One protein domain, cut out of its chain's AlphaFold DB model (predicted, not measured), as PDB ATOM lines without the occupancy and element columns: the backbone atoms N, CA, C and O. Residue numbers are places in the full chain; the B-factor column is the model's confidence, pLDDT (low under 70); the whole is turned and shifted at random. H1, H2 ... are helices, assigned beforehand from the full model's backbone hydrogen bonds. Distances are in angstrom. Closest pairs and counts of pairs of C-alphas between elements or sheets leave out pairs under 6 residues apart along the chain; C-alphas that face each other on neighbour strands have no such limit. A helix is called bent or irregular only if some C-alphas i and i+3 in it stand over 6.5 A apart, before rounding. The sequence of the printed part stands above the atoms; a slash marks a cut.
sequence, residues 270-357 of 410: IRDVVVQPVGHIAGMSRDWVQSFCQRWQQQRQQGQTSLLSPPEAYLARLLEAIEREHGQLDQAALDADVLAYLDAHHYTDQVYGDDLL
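This is residues 270 to 357 of the 410 residues of an uncharacterized protein of Thamnocephalis sphaerospora (UniProt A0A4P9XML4). Three helices, H2, H3 and H4, have their centres in a triangle, with H3 steeply tilted to both H2 and H4, at 68 and 59 degrees, and H2 and H4 at 37 degrees to each other, and a fourth, H1, packs with its residues 277 to 281 on residues 310 to 314 of H3, nearly at a right angle. H4 is the longest helix, and residues 298 to 303, of which 298 to 301 belong to H2, and the tail 350 to 356 stick out from the body. The printed part has 88 residues with four named helices, in the order H1, H2, H3, H4, and no named strand; the class is all helix. It is compact, with a radius of gyration of the C-alphas of 13.9 A, yet elongated, spanning 46 by 25 by 24 A.

Find C-alpha 270 at (24.789, 45.765, 26.847); there H1 begins, and it runs through residues 270 to 282, 19.1 A. It is neither bent nor irregular, but only just: C-alphas 273 and 276 are 6.0 A apart. Go on to H2, residues 286 to 301, 22.8 A, and then to H3, residues 310 to 326, 24.5 A, which begins at C-alpha 310 at (38.379, 39.552, 28.864). Last comes H4, residues 331 to 350, 27.9 A, ending at C-alpha 350 at (22.694, 21.148, 31.064).

Start with H1: its residues 277 to 281 alone touch H3, about perpendicular at 86 degrees, and the closest C-alphas are those of Pro 277 and Pro 311, 5.7 A apart. H1 is close to H4 but not clearly touching, with the C-alphas of Ala 282 and His 346 closest at 6.6 A. H1 and H2 are apart. Next look at H2, which touches H4 through residues 331 to 339 of H4 alone; the closest C-alphas are those of Gln 290 and Asp 335, 6.5 A apart. These two run opposite ways at a steep tilt of 37 degrees, only just past shallow. H2 and H3 are close but not clearly touching, with the C-alphas of Trp 296 and Ala 316 closest at 7.3 A; they run the same way at a steep tilt of 68 degrees, only just short of about perpendicular. H3 and H4 are also close but not clearly touching, with the C-alphas of Leu 319 and Leu 334 closest at 7.7 A, at a steep tilt of 59 degrees, opposite ways. In H2 and H3 every O i to N i+4 pair is within hydrogen-bond range; in H1 5 of 9 are, and in H4 14 of 16.

The two C-alphas farthest apart are those of Gln 302 and Asp 355, 45.8 A. The printed part has no cut; the links H1 to H2 and H3 to H4 are tight, and H2 to H3 is short. The mean pLDDT of the printed part is 74.8, and you will find values under 70 at residues 270 to 280 and 345 to 357.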
ATOM      1  N   ILE A 270      24.034  46.625  25.915       38.34
ATOM      2  CA  ILE A 270      24.789  45.765  26.847       38.34
ATOM      3  C   ILE A 270      24.372  44.279  26.745       38.34
ATOM      4  O   ILE A 270      25.092  43.387  27.201       38.34
ATOM      5  N   ARG A 271      23.236  43.977  26.107       34.06
ATOM      6  CA  ARG A 271      22.682  42.616  26.045       34.06
ATOM      7  C   ARG A 271      23.538  41.648  25.229       34.06
ATOM      8  O   ARG A 271      23.722  40.524  25.680       34.06
ATOM      9  N   ASP A 272      24.157  42.083  24.134       32.47
ATOM     10  CA  ASP A 272      25.004  41.192  23.323       32.47
ATOM     11  C   ASP A 272      26.447  41.095  23.852       32.47
ATOM     12  O   ASP A 272      27.134  40.094  23.638       32.47
ATOM     13  N   VAL A 273      26.894  42.090  24.627       38.69
ATOM     14  CA  VAL A 273      28.246  42.130  25.217       38.69
ATOM     15  C   VAL A 273      28.332  41.343  26.531       38.69
ATOM     16  O   VAL A 273      29.404  40.852  26.873       38.69
ATOM     17  N   VAL A 274      27.224  41.170  27.263       38.34
ATOM     18  CA  VAL A 274      27.194  40.384  28.515       38.34
ATOM     19  C   VAL A 274      26.968  38.889  28.266       38.34
ATOM     20  O   VAL A 274      27.448  38.071  29.048       38.34
ATOM     21  N   VAL A 275      26.325  38.499  27.161       42.38
ATOM     22  CA  VAL A 275      26.046  37.079  26.865       42.38
ATOM     23  C   VAL A 275      27.314  36.309  26.461       42.38
ATOM     24  O   VAL A 275      27.512  35.177  26.902       42.38
ATOM     25  N   GLN A 276      28.235  36.919  25.702       47.75
ATOM     26  CA  GLN A 276      29.492  36.259  25.309       47.75
ATOM     27  C   GLN A 276      30.446  35.880  26.463       47.75
ATOM     28  O   GLN A 276      30.968  34.758  26.438       47.75
ATOM     29  N   PRO A 277      30.725  36.744  27.461       50.53
ATOM     30  CA  PRO A 277      31.642  36.397  28.545       50.53
ATOM     31  C   PRO A 277      31.075  35.319  29.472       50.53
ATOM     32  O   PRO A 277      31.847  34.505  29.970       50.53
ATOM     33  N   VAL A 278      29.752  35.251  29.655       54.94
ATOM     34  CA  VAL A 278      29.122  34.219  30.498       54.94
ATOM     35  C   VAL A 278      29.323  32.825  29.896       54.94
ATOM     36  O   VAL A 278      29.748  31.919  30.610       54.94
ATOM     37  N   GLY A 279      29.150  32.667  28.578       65.44
ATOM     38  CA  GLY A 279      29.427  31.395  27.894       65.44
ATOM     39  C   GLY A 279      30.905  30.983  27.948       65.44
ATOM     40  O   GLY A 279      31.225  29.806  28.105       65.44
ATOM     41  N   HIS A 280      31.830  31.949  27.897       65.44
ATOM     42  CA  HIS A 280      33.263  31.661  28.030       65.44
ATOM     43  C   HIS A 280      33.647  31.209  29.439       65.44
ATOM     44  O   HIS A 280      34.540  30.378  29.577       65.44
ATOM     45  N   ILE A 281      32.982  31.734  30.471       70.00
ATOM     46  CA  ILE A 281      33.224  31.343  31.863       70.00
ATOM     47  C   ILE A 281      32.591  29.985  32.167       70.00
ATOM     48  O   ILE A 281      33.202  29.188  32.872       70.00
ATOM     49  N   ALA A 282      31.438  29.672  31.570       70.38
ATOM     50  CA  ALA A 282      30.850  28.335  31.638       70.38
ATOM     51  C   ALA A 282      31.792  27.262  31.037       70.38
ATOM     52  O   ALA A 282      31.890  26.137  31.513       70.38
ATOM     53  N   GLY A 283      32.593  27.598  30.026       81.56
ATOM     54  CA  GLY A 283      33.603  26.669  29.503       81.56
ATOM     55  C   GLY A 283      34.788  26.388  30.446       81.56
ATOM     56  O   GLY A 283      35.615  25.524  30.142       81.56
ATOM     57  N   MET A 284      34.930  27.119  31.555       87.19
ATOM     58  CA  MET A 284      36.117  27.059  32.409       87.19
ATOM     59  C   MET A 284      35.994  25.973  33.471       87.19
ATOM     60  O   MET A 284      34.980  25.832  34.149       87.19
ATOM     61  N   SER A 285      37.067  25.203  33.661       91.75
ATOM     62  CA  SER A 285      37.093  24.197  34.718       91.75
ATOM     63  C   SER A 285      37.075  24.851  36.102       91.75
ATOM     64  O   SER A 285      37.622  25.937  36.315       91.75
ATOM     65  N   ARG A 286      36.515  24.136  37.082       88.06
ATOM     66  CA  ARG A 286      36.561  24.516  38.502       88.06
ATOM     67  C   ARG A 286      37.980  24.860  38.968       88.06
ATOM     68  O   ARG A 286      38.173  25.860  39.655       88.06
ATOM     69  N   ASP A 287      38.966  24.072  38.545       91.06
ATOM     70  CA  ASP A 287      40.376  24.287  38.884       91.06
ATOM     71  C   ASP A 287      40.913  25.601  38.306       91.06
ATOM     72  O   ASP A 287      41.706  26.294  38.950       91.06
ATOM     73  N   TRP A 288      40.470  25.974  37.099       93.75
ATOM     74  CA  TRP A 288      40.843  27.242  36.481       93.75
ATOM     75  C   TRP A 288      40.262  28.420  37.265       93.75
ATOM     76  O   TRP A 288      41.000  29.353  37.580       93.75
ATOM     77  N   VAL A 289      38.981  28.355  37.649       91.44
ATOM     78  CA  VAL A 289      38.311  29.418  38.419       91.44
ATOM     79  C   VAL A 289      38.963  29.597  39.789       91.44
ATOM     80  O   VAL A 289      39.255  30.723  40.189       91.44
ATOM     81  N   GLN A 290      39.277  28.500  40.484       92.12
ATOM     82  CA  GLN A 290      39.999  28.547  41.760       92.12
ATOM     83  C   GLN A 290      41.405  29.137  41.598       92.12
ATOM     84  O   GLN A 290      41.812  30.012  42.362       92.12
ATOM     85  N   SER A 291      42.134  28.713  40.561       94.25
ATOM     86  CA  SER A 291      43.458  29.262  40.247       94.25
ATOM     87  C   SER A 291      43.389  30.758  39.942       94.25
ATOM     88  O   SER A 291      44.267  31.515  40.355       94.25
ATOM     89  N   PHE A 292      42.345  31.202  39.238       95.44
ATOM     90  CA  PHE A 292      42.109  32.611  38.960       95.44
ATOM     91  C   PHE A 292      41.847  33.402  40.246       95.44
ATOM     92  O   PHE A 292      42.522  34.404  40.474       95.44
ATOM     93  N   CYS A 293      40.943  32.931  41.109       93.81
ATOM     94  CA  CYS A 293      40.615  33.599  42.370       93.81
ATOM     95  C   CYS A 293      41.857  33.764  43.262       93.81
ATOM     96  O   CYS A 293      42.108  34.856  43.773       93.81
ATOM     97  N   GLN A 294      42.693  32.725  43.366       94.62
ATOM     98  CA  GLN A 294      43.955  32.788  44.111       94.62
ATOM     99  C   GLN A 294      44.935  33.810  43.520       94.62
ATOM    100  O   GLN A 294      45.487  34.633  44.254       94.62
ATOM    101  N   ARG A 295      45.145  33.799  42.192       95.88
ATOM    102  CA  ARG A 295      46.022  34.779  41.523       95.88
ATOM    103  C   ARG A 295      45.510  36.203  41.706       95.88
ATOM    104  O   ARG A 295      46.301  37.099  41.987       95.88
ATOM    105  N   TRP A 296      44.205  36.408  41.563       95.00
ATOM    106  CA  TRP A 296      43.565  37.709  41.706       95.00
ATOM    107  C   TRP A 296      43.734  38.266  43.127       95.00
ATOM    108  O   TRP A 296      44.165  39.410  43.299       95.00
ATOM    109  N   GLN A 297      43.512  37.439  44.154       94.06
ATOM    110  CA  GLN A 297      43.712  37.840  45.548       94.06
ATOM    111  C   GLN A 297      45.190  38.145  45.846       94.06
ATOM    112  O   GLN A 297      45.503  39.138  46.510       94.06
ATOM    113  N   GLN A 298      46.116  37.342  45.312       94.94
ATOM    114  CA  GLN A 298      47.552  37.577  45.456       94.94
ATOM    115  C   GLN A 298      47.985  38.898  44.797       94.94
ATOM    116  O   GLN A 298      48.744  39.663  45.394       94.94
ATOM    117  N   GLN A 299      47.472  39.202  43.603       94.81
ATOM    118  CA  GLN A 299      47.736  40.463  42.900       94.81
ATOM    119  C   GLN A 299      47.216  41.672  43.686       94.81
ATOM    120  O   GLN A 299      47.948  42.647  43.863       94.81
ATOM    121  N   ARG A 300      46.005  41.574  44.251       93.00
ATOM    122  CA  ARG A 300      45.427  42.579  45.160       93.00
ATOM    123  C   ARG A 300      46.318  42.833  46.379       93.00
ATOM    124  O   ARG A 300      46.602  43.988  46.685       93.00
ATOM    125  N   GLN A 301      46.798  41.781  47.044       93.81
ATOM    126  CA  GLN A 301      47.689  41.910  48.209       93.81
ATOM    127  C   GLN A 301      49.038  42.551  47.858       93.81
ATOM    128  O   GLN A 301      49.636  43.234  48.686       93.81
ATOM    129  N   GLN A 302      49.509  42.351  46.628       95.50
ATOM    130  CA  GLN A 302      50.760  42.923  46.129       95.50
ATOM    131  C   GLN A 302      50.587  44.318  45.507       95.50
ATOM    132  O   GLN A 302      51.576  44.910  45.078       95.50
ATOM    133  N   GLY A 303      49.358  44.846  45.436       95.50
ATOM    134  CA  GLY A 303      49.062  46.109  44.752       95.50
ATOM    135  C   GLY A 303      49.347  46.067  43.246       95.50
ATOM    136  O   GLY A 303      49.595  47.107  42.639       95.50
ATOM    137  N   GLN A 304      49.360  44.876  42.643       94.00
ATOM    138  CA  GLN A 304      49.630  44.686  41.223       94.00
ATOM    139  C   GLN A 304      48.322  44.636  40.436       94.00
ATOM    140  O   GLN A 304      47.434  43.842  40.734       94.00
ATOM    141  N   THR A 305      48.225  45.437  39.378       81.31
ATOM    142  CA  THR A 305      47.172  45.314  38.366       81.31
ATOM    143  C   THR A 305      47.749  44.546  37.185       81.31
ATOM    144  O   THR A 305      48.426  45.127  36.334       81.31
ATOM    145  N   SER A 306      47.556  43.228  37.149       86.12
ATOM    146  CA  SER A 306      47.926  42.468  35.951       86.12
ATOM    147  C   SER A 306      46.943  42.752  34.820       86.12
ATOM    148  O   SER A 306      45.772  43.043  35.058       86.12
ATOM    149  N   LEU A 307      47.425  42.655  33.581       88.25
ATOM    150  CA  LEU A 307      46.562  42.643  32.404       88.25
ATOM    151  C   LEU A 307      45.719  41.364  32.450       88.25
ATOM    152  O   LEU A 307      46.250  40.266  32.304       88.25
ATOM    153  N   LEU A 308      44.423  41.524  32.705       93.25
ATOM    154  CA  LEU A 308      43.453  40.435  32.722       93.25
ATOM    155  C   LEU A 308      42.939  40.205  31.302       93.25
ATOM    156  O   LEU A 308      42.627  41.159  30.587       93.25
ATOM    157  N   SER A 309      42.820  38.944  30.895       91.06
ATOM    158  CA  SER A 309      42.059  38.608  29.687       91.06
ATOM    159  C   SER A 309      40.577  39.009  29.846       91.06
ATOM    160  O   SER A 309      40.105  39.156  30.974       91.06
ATOM    161  N   PRO A 310      39.795  39.182  28.761       88.94
ATOM    162  CA  PRO A 310      38.379  39.552  28.864       88.94
ATOM    163  C   PRO A 310      37.533  38.707  29.844       88.94
ATOM    164  O   PRO A 310      36.810  39.306  30.645       88.94
ATOM    165  N   PRO A 311      37.624  37.358  29.876       85.94
ATOM    166  CA  PRO A 311      36.864  36.573  30.853       85.94
ATOM    167  C   PRO A 311      37.389  36.747  32.287       85.94
ATOM    168  O   PRO A 311      36.604  36.798  33.233       85.94
ATOM    169  N   GLU A 312      38.701  36.918  32.461       93.06
ATOM    170  CA  GLU A 312      39.311  37.220  33.760       93.06
ATOM    171  C   GLU A 312      38.888  38.602  34.284       93.06
ATOM    172  O   GLU A 312      38.652  38.764  35.477       93.06
ATOM    173  N   ALA A 313      38.733  39.596  33.408       91.81
ATOM    174  CA  ALA A 313      38.261  40.928  33.779       91.81
ATOM    175  C   ALA A 313      36.797  40.909  34.250       91.81
ATOM    176  O   ALA A 313      36.446  41.606  35.205       91.81
ATOM    177  N   TYR A 314      35.947  40.093  33.616       89.88
ATOM    178  CA  TYR A 314      34.571  39.887  34.070       89.88
ATOM    179  C   TYR A 314      34.533  39.220  35.450       89.88
ATOM    180  O   TYR A 314      33.883  39.735  36.360       89.88
ATOM    181  N   LEU A 315      35.275  38.123  35.636       90.69
ATOM    182  CA  LEU A 315      35.377  37.444  36.931       90.69
ATOM    183  C   LEU A 315      35.936  38.366  38.014       90.69
ATOM    184  O   LEU A 315      35.388  38.403  39.108       90.69
ATOM    185  N   ALA A 316      36.958  39.167  37.712       94.19
ATOM    186  CA  ALA A 316      37.468  40.169  38.644       94.19
ATOM    187  C   ALA A 316      36.369  41.149  39.072       94.19
ATOM    188  O   ALA A 316      36.196  41.372  40.263       94.19
ATOM    189  N   ARG A 317      35.570  41.688  38.142       92.62
ATOM    190  CA  ARG A 317      34.449  42.579  38.492       92.62
ATOM    191  C   ARG A 317      33.382  41.889  39.342       92.62
ATOM    192  O   ARG A 317      32.831  42.523  40.240       92.62
ATOM    193  N   LEU A 318      33.100  40.614  39.072       90.88
ATOM    194  CA  LEU A 318      32.177  39.815  39.878       90.88
ATOM    195  C   LEU A 318      32.707  39.661  41.311       90.88
ATOM    196  O   LEU A 318      31.981  39.930  42.264       90.88
ATOM    197  N   LEU A 319      33.989  39.315  41.462       91.62
ATOM    198  CA  LEU A 319      34.664  39.223  42.758       91.62
ATOM    199  C   LEU A 319      34.645  40.560  43.505       91.62
ATOM    200  O   LEU A 319      34.370  40.594  44.699       91.62
ATOM    201  N   GLU A 320      34.859  41.675  42.807       92.69
ATOM    202  CA  GLU A 320      34.778  43.014  43.398       92.69
ATOM    203  C   GLU A 320      33.372  43.388  43.865       92.69
ATOM    204  O   GLU A 320      33.223  44.063  44.885       92.69
ATOM    205  N   ALA A 321      32.338  42.983  43.127       88.94
ATOM    206  CA  ALA A 321      30.953  43.185  43.539       88.94
ATOM    207  C   ALA A 321      30.631  42.357  44.791       88.94
ATOM    208  O   ALA A 321      30.091  42.896  45.756       88.94
ATOM    209  N   ILE A 322      31.051  41.089  44.801       86.25
ATOM    210  CA  ILE A 322      30.900  40.165  45.929       86.25
ATOM    211  C   ILE A 322      31.628  40.703  47.179       86.25
ATOM    212  O   ILE A 322      31.030  40.783  48.253       86.25
ATOM    213  N   GLU A 323      32.875  41.174  47.052       89.12
ATOM    214  CA  GLU A 323      33.613  41.827  48.148       89.12
ATOM    215  C   GLU A 323      32.937  43.119  48.626       89.12
ATOM    216  O   GLU A 323      32.931  43.422  49.819       89.12
ATOM    217  N   ARG A 324      32.362  43.915  47.717       89.19
ATOM    218  CA  ARG A 324      31.679  45.160  48.094       89.19
ATOM    219  C   ARG A 324      30.432  44.887  48.936       89.19
ATOM    220  O   ARG A 324      30.147  45.659  49.848       89.19
ATOM    221  N   GLU A 325      29.706  43.812  48.641       88.81
ATOM    222  CA  GLU A 325      28.501  43.427  49.383       88.81
ATOM    223  C   GLU A 325      28.808  42.712  50.703       88.81
ATOM    224  O   GLU A 325      28.103  42.914  51.695       88.81
ATOM    225  N   HIS A 326      29.859  41.890  50.741       84.00
ATOM    226  CA  HIS A 326      30.158  41.023  51.885       84.00
ATOM    227  C   HIS A 326      31.344  41.478  52.744       84.00
ATOM    228  O   HIS A 326      31.571  40.923  53.820       84.00
ATOM    229  N   GLY A 327      32.062  42.517  52.320       89.00
ATOM    230  CA  GLY A 327      33.319  42.932  52.927       89.00
ATOM    231  C   GLY A 327      34.483  42.037  52.499       89.00
ATOM    232  O   GLY A 327      34.421  41.328  51.498       89.00
ATOM    233  N   GLN A 328      35.574  42.077  53.267       84.56
ATOM    234  CA  GLN A 328      36.726  41.208  53.030       84.56
ATOM    235  C   GLN A 328      36.317  39.744  53.231       84.56
ATOM    236  O   GLN A 328      36.140  39.290  54.362       84.56
ATOM    237  N   LEU A 329      36.161  39.021  52.125       74.06
ATOM    238  CA  LEU A 329      35.912  37.587  52.132       74.06
ATOM    239  C   LEU A 329      37.230  36.841  52.306       74.06
ATOM    240  O   LEU A 329      38.251  37.190  51.706       74.06
ATOM    241  N   ASP A 330      37.207  35.798  53.134       85.12
ATOM    242  CA  ASP A 330      38.284  34.821  53.111       85.12
ATOM    243  C   ASP A 330      38.232  34.020  51.797       85.12
ATOM    244  O   ASP A 330      37.210  33.962  51.108       85.12
ATOM    245  N   GLN A 331      39.362  33.419  51.418       79.62
ATOM    246  CA  GLN A 331      39.466  32.680  50.156       79.62
ATOM    247  C   GLN A 331      38.445  31.533  50.071       79.62
ATOM    248  O   GLN A 331      37.958  31.220  48.990       79.62
ATOM    249  N   ALA A 332      38.090  30.924  51.207       80.31
ATOM    250  CA  ALA A 332      37.160  29.802  51.250       80.31
ATOM    251  C   ALA A 332      35.713  30.234  50.959       80.31
ATOM    252  O   ALA A 332      34.995  29.524  50.256       80.31
ATOM    253  N   ALA A 333      35.291  31.390  51.472       78.88
ATOM    254  CA  ALA A 333      33.986  31.979  51.212       78.88
ATOM    255  C   ALA A 333      33.887  32.477  49.767       78.88
ATOM    256  O   ALA A 333      32.880  32.236  49.110       78.88
ATOM    257  N   LEU A 334      34.959  33.085  49.253       77.50
ATOM    258  CA  LEU A 334      35.041  33.543  47.870       77.50
ATOM    259  C   LEU A 334      34.930  32.371  46.880       77.50
ATOM    260  O   LEU A 334      34.099  32.404  45.976       77.50
ATOM    261  N   ASP A 335      35.701  31.301  47.099       78.06
ATOM    262  CA  ASP A 335      35.628  30.092  46.276       78.06
ATOM    263  C   ASP A 335      34.236  29.444  46.366       78.06
ATOM    264  O   ASP A 335      33.700  28.991  45.357       78.06
ATOM    265  N   ALA A 336      33.625  29.405  47.554       78.88
ATOM    266  CA  ALA A 336      32.296  28.826  47.737       78.88
ATOM    267  C   ALA A 336      31.197  29.633  47.031       78.88
ATOM    268  O   ALA A 336      30.351  29.033  46.370       78.88
ATOM    269  N   ASP A 337      31.212  30.962  47.140       77.94
ATOM    270  CA  ASP A 337      30.185  31.828  46.555       77.94
ATOM    271  C   ASP A 337      30.307  31.899  45.026       77.94
ATOM    272  O   ASP A 337      29.297  31.815  44.325       77.94
ATOM    273  N   VAL A 338      31.531  31.963  44.488       77.06
ATOM    274  CA  VAL A 338      31.764  31.932  43.036       77.06
ATOM    275  C   VAL A 338      31.361  30.588  42.452       77.06
ATOM    276  O   VAL A 338      30.675  30.548  41.435       77.06
ATOM    277  N   LEU A 339      31.740  29.480  43.091       79.88
ATOM    278  CA  LEU A 339      31.350  28.159  42.605       79.88
ATOM    279  C   LEU A 339      29.849  27.926  42.745       79.88
ATOM    280  O   LEU A 339      29.259  27.364  41.836       79.88
ATOM    281  N   ALA A 340      29.208  28.408  43.811       81.19
ATOM    282  CA  ALA A 340      27.756  28.336  43.939       81.19
ATOM    283  C   ALA A 340      27.039  29.154  42.853       81.19
ATOM    284  O   ALA A 340      26.030  28.701  42.316       81.19
ATOM    285  N   TYR A 341      27.561  30.337  42.513       76.94
ATOM    286  CA  TYR A 341      27.048  31.164  41.421       76.94
ATOM    287  C   TYR A 341      27.209  30.467  40.065       76.94
ATOM    288  O   TYR A 341      26.251  30.371  39.298       76.94
ATOM    289  N   LEU A 342      28.398  29.924  39.790       74.31
ATOM    290  CA  LEU A 342      28.674  29.200  38.552       74.31
ATOM    291  C   LEU A 342      27.866  27.907  38.457       74.31
ATOM    292  O   LEU A 342      27.275  27.668  37.416       74.31
ATOM    293  N   ASP A 343      27.755  27.116  39.524       74.38
ATOM    294  CA  ASP A 343      26.942  25.894  39.556       74.38
ATOM    295  C   ASP A 343      25.455  26.212  39.322       74.38
ATOM    296  O   ASP A 343      24.783  25.517  38.559       74.38
ATOM    297  N   ALA A 344      24.942  27.296  39.916       72.06
ATOM    298  CA  ALA A 344      23.566  27.750  39.710       72.06
ATOM    299  C   ALA A 344      23.286  28.208  38.268       72.06
ATOM    300  O   ALA A 344      22.134  28.168  37.832       72.06
ATOM    301  N   HIS A 345      24.314  28.632  37.532       64.88
ATOM    302  CA  HIS A 345      24.220  29.068  36.133       64.88
ATOM    303  C   HIS A 345      24.712  28.017  35.127       64.88
ATOM    304  O   HIS A 345      24.410  28.099  33.941       64.88
ATOM    305  N   HIS A 346      25.386  26.969  35.593       55.44
ATOM    306  CA  HIS A 346      25.706  25.781  34.812       55.44
ATOM    307  C   HIS A 346      24.542  24.802  34.735       55.44
ATOM    308  O   HIS A 346      24.339  24.151  33.711       55.44
ATOM    309  N   TYR A 347      23.750  24.712  35.805       32.97
ATOM    310  CA  TYR A 347      22.568  23.851  35.833       32.97
ATOM    311  C   TYR A 347      21.496  24.290  34.827       32.97
ATOM    312  O   TYR A 347      20.676  23.481  34.401       32.97
ATOM    313  N   THR A 348      21.511  25.558  34.415       42.44
ATOM    314  CA  THR A 348      20.611  26.077  33.383       42.44
ATOM    315  C   THR A 348      21.006  25.656  31.966       42.44
ATOM    316  O   THR A 348      20.109  25.477  31.148       42.44
ATOM    317  N   ASP A 349      22.289  25.389  31.702       37.06
ATOM    318  CA  ASP A 349      22.778  24.957  30.379       37.06
ATOM    319  C   ASP A 349      22.647  23.437  30.165       37.06
ATOM    320  O   ASP A 349      22.342  22.976  29.071       37.06
ATOM    321  N   GLN A 350      22.811  22.613  31.210       33.69
ATOM    322  CA  GLN A 350      22.694  21.148  31.064       33.69
ATOM    323  C   GLN A 350      21.250  20.631  30.967       33.69
ATOM    324  O   GLN A 350      21.031  19.512  30.503       33.69
ATOM    325  N   VAL A 351      20.259  21.409  31.411       36.28
ATOM    326  CA  VAL A 351      18.841  21.008  31.349       36.28
ATOM    327  C   VAL A 351      18.219  21.308  29.975       36.28
ATOM    328  O   VAL A 351      17.201  20.709  29.629       36.28
ATOM    329  N   TYR A 352      18.861  22.140  29.151       33.78
ATOM    330  CA  TYR A 352      18.423  22.451  27.791       33.78
ATOM    331  C   TYR A 352      19.607  22.339  26.826       33.78
ATOM    332  O   TYR A 352      20.331  23.297  26.597       33.78
ATOM    333  N   GLY A 353      19.814  21.144  26.269       28.61
ATOM    334  CA  GLY A 353      20.789  20.957  25.196       28.61
ATOM    335  C   GLY A 353      20.358  21.692  23.926       28.61
ATOM    336  O   GLY A 353      19.225  21.490  23.507       28.61
ATOM    337  N   ASP A 354      21.276  22.501  23.380       36.53
ATOM    338  CA  ASP A 354      21.450  23.127  22.046       36.53
ATOM    339  C   ASP A 354      20.258  23.618  21.199       36.53
ATOM    340  O   ASP A 354      20.463  24.426  20.297       36.53
ATOM    341  N   ASP A 355      19.018  23.253  21.492       33.91
ATOM    342  CA  ASP A 355      17.837  23.714  20.782       33.91
ATOM    343  C   ASP A 355      16.854  24.325  21.783       33.91
ATOM    344  O   ASP A 355      16.251  23.622  22.592       33.91
ATOM    345  N   LEU A 356      16.641  25.640  21.636       34.19
ATOM    346  CA  LEU A 356      15.685  26.518  22.337       34.19
ATOM    347  C   LEU A 356      16.274  27.345  23.493       34.19
ATOM    348  O   LEU A 356      15.958  27.138  24.660       34.19
ATOM    349  N   LEU A 357      16.990  28.416  23.142       34.16
ATOM    350  CA  LEU A 357      16.960  29.654  23.930       34.16
ATOM    351  C   LEU A 357      15.556  30.285  23.804       34.16
ATOM    352  O   LEU A 357      15.176  30.660  22.690       34.16
TER     353      LEU A 357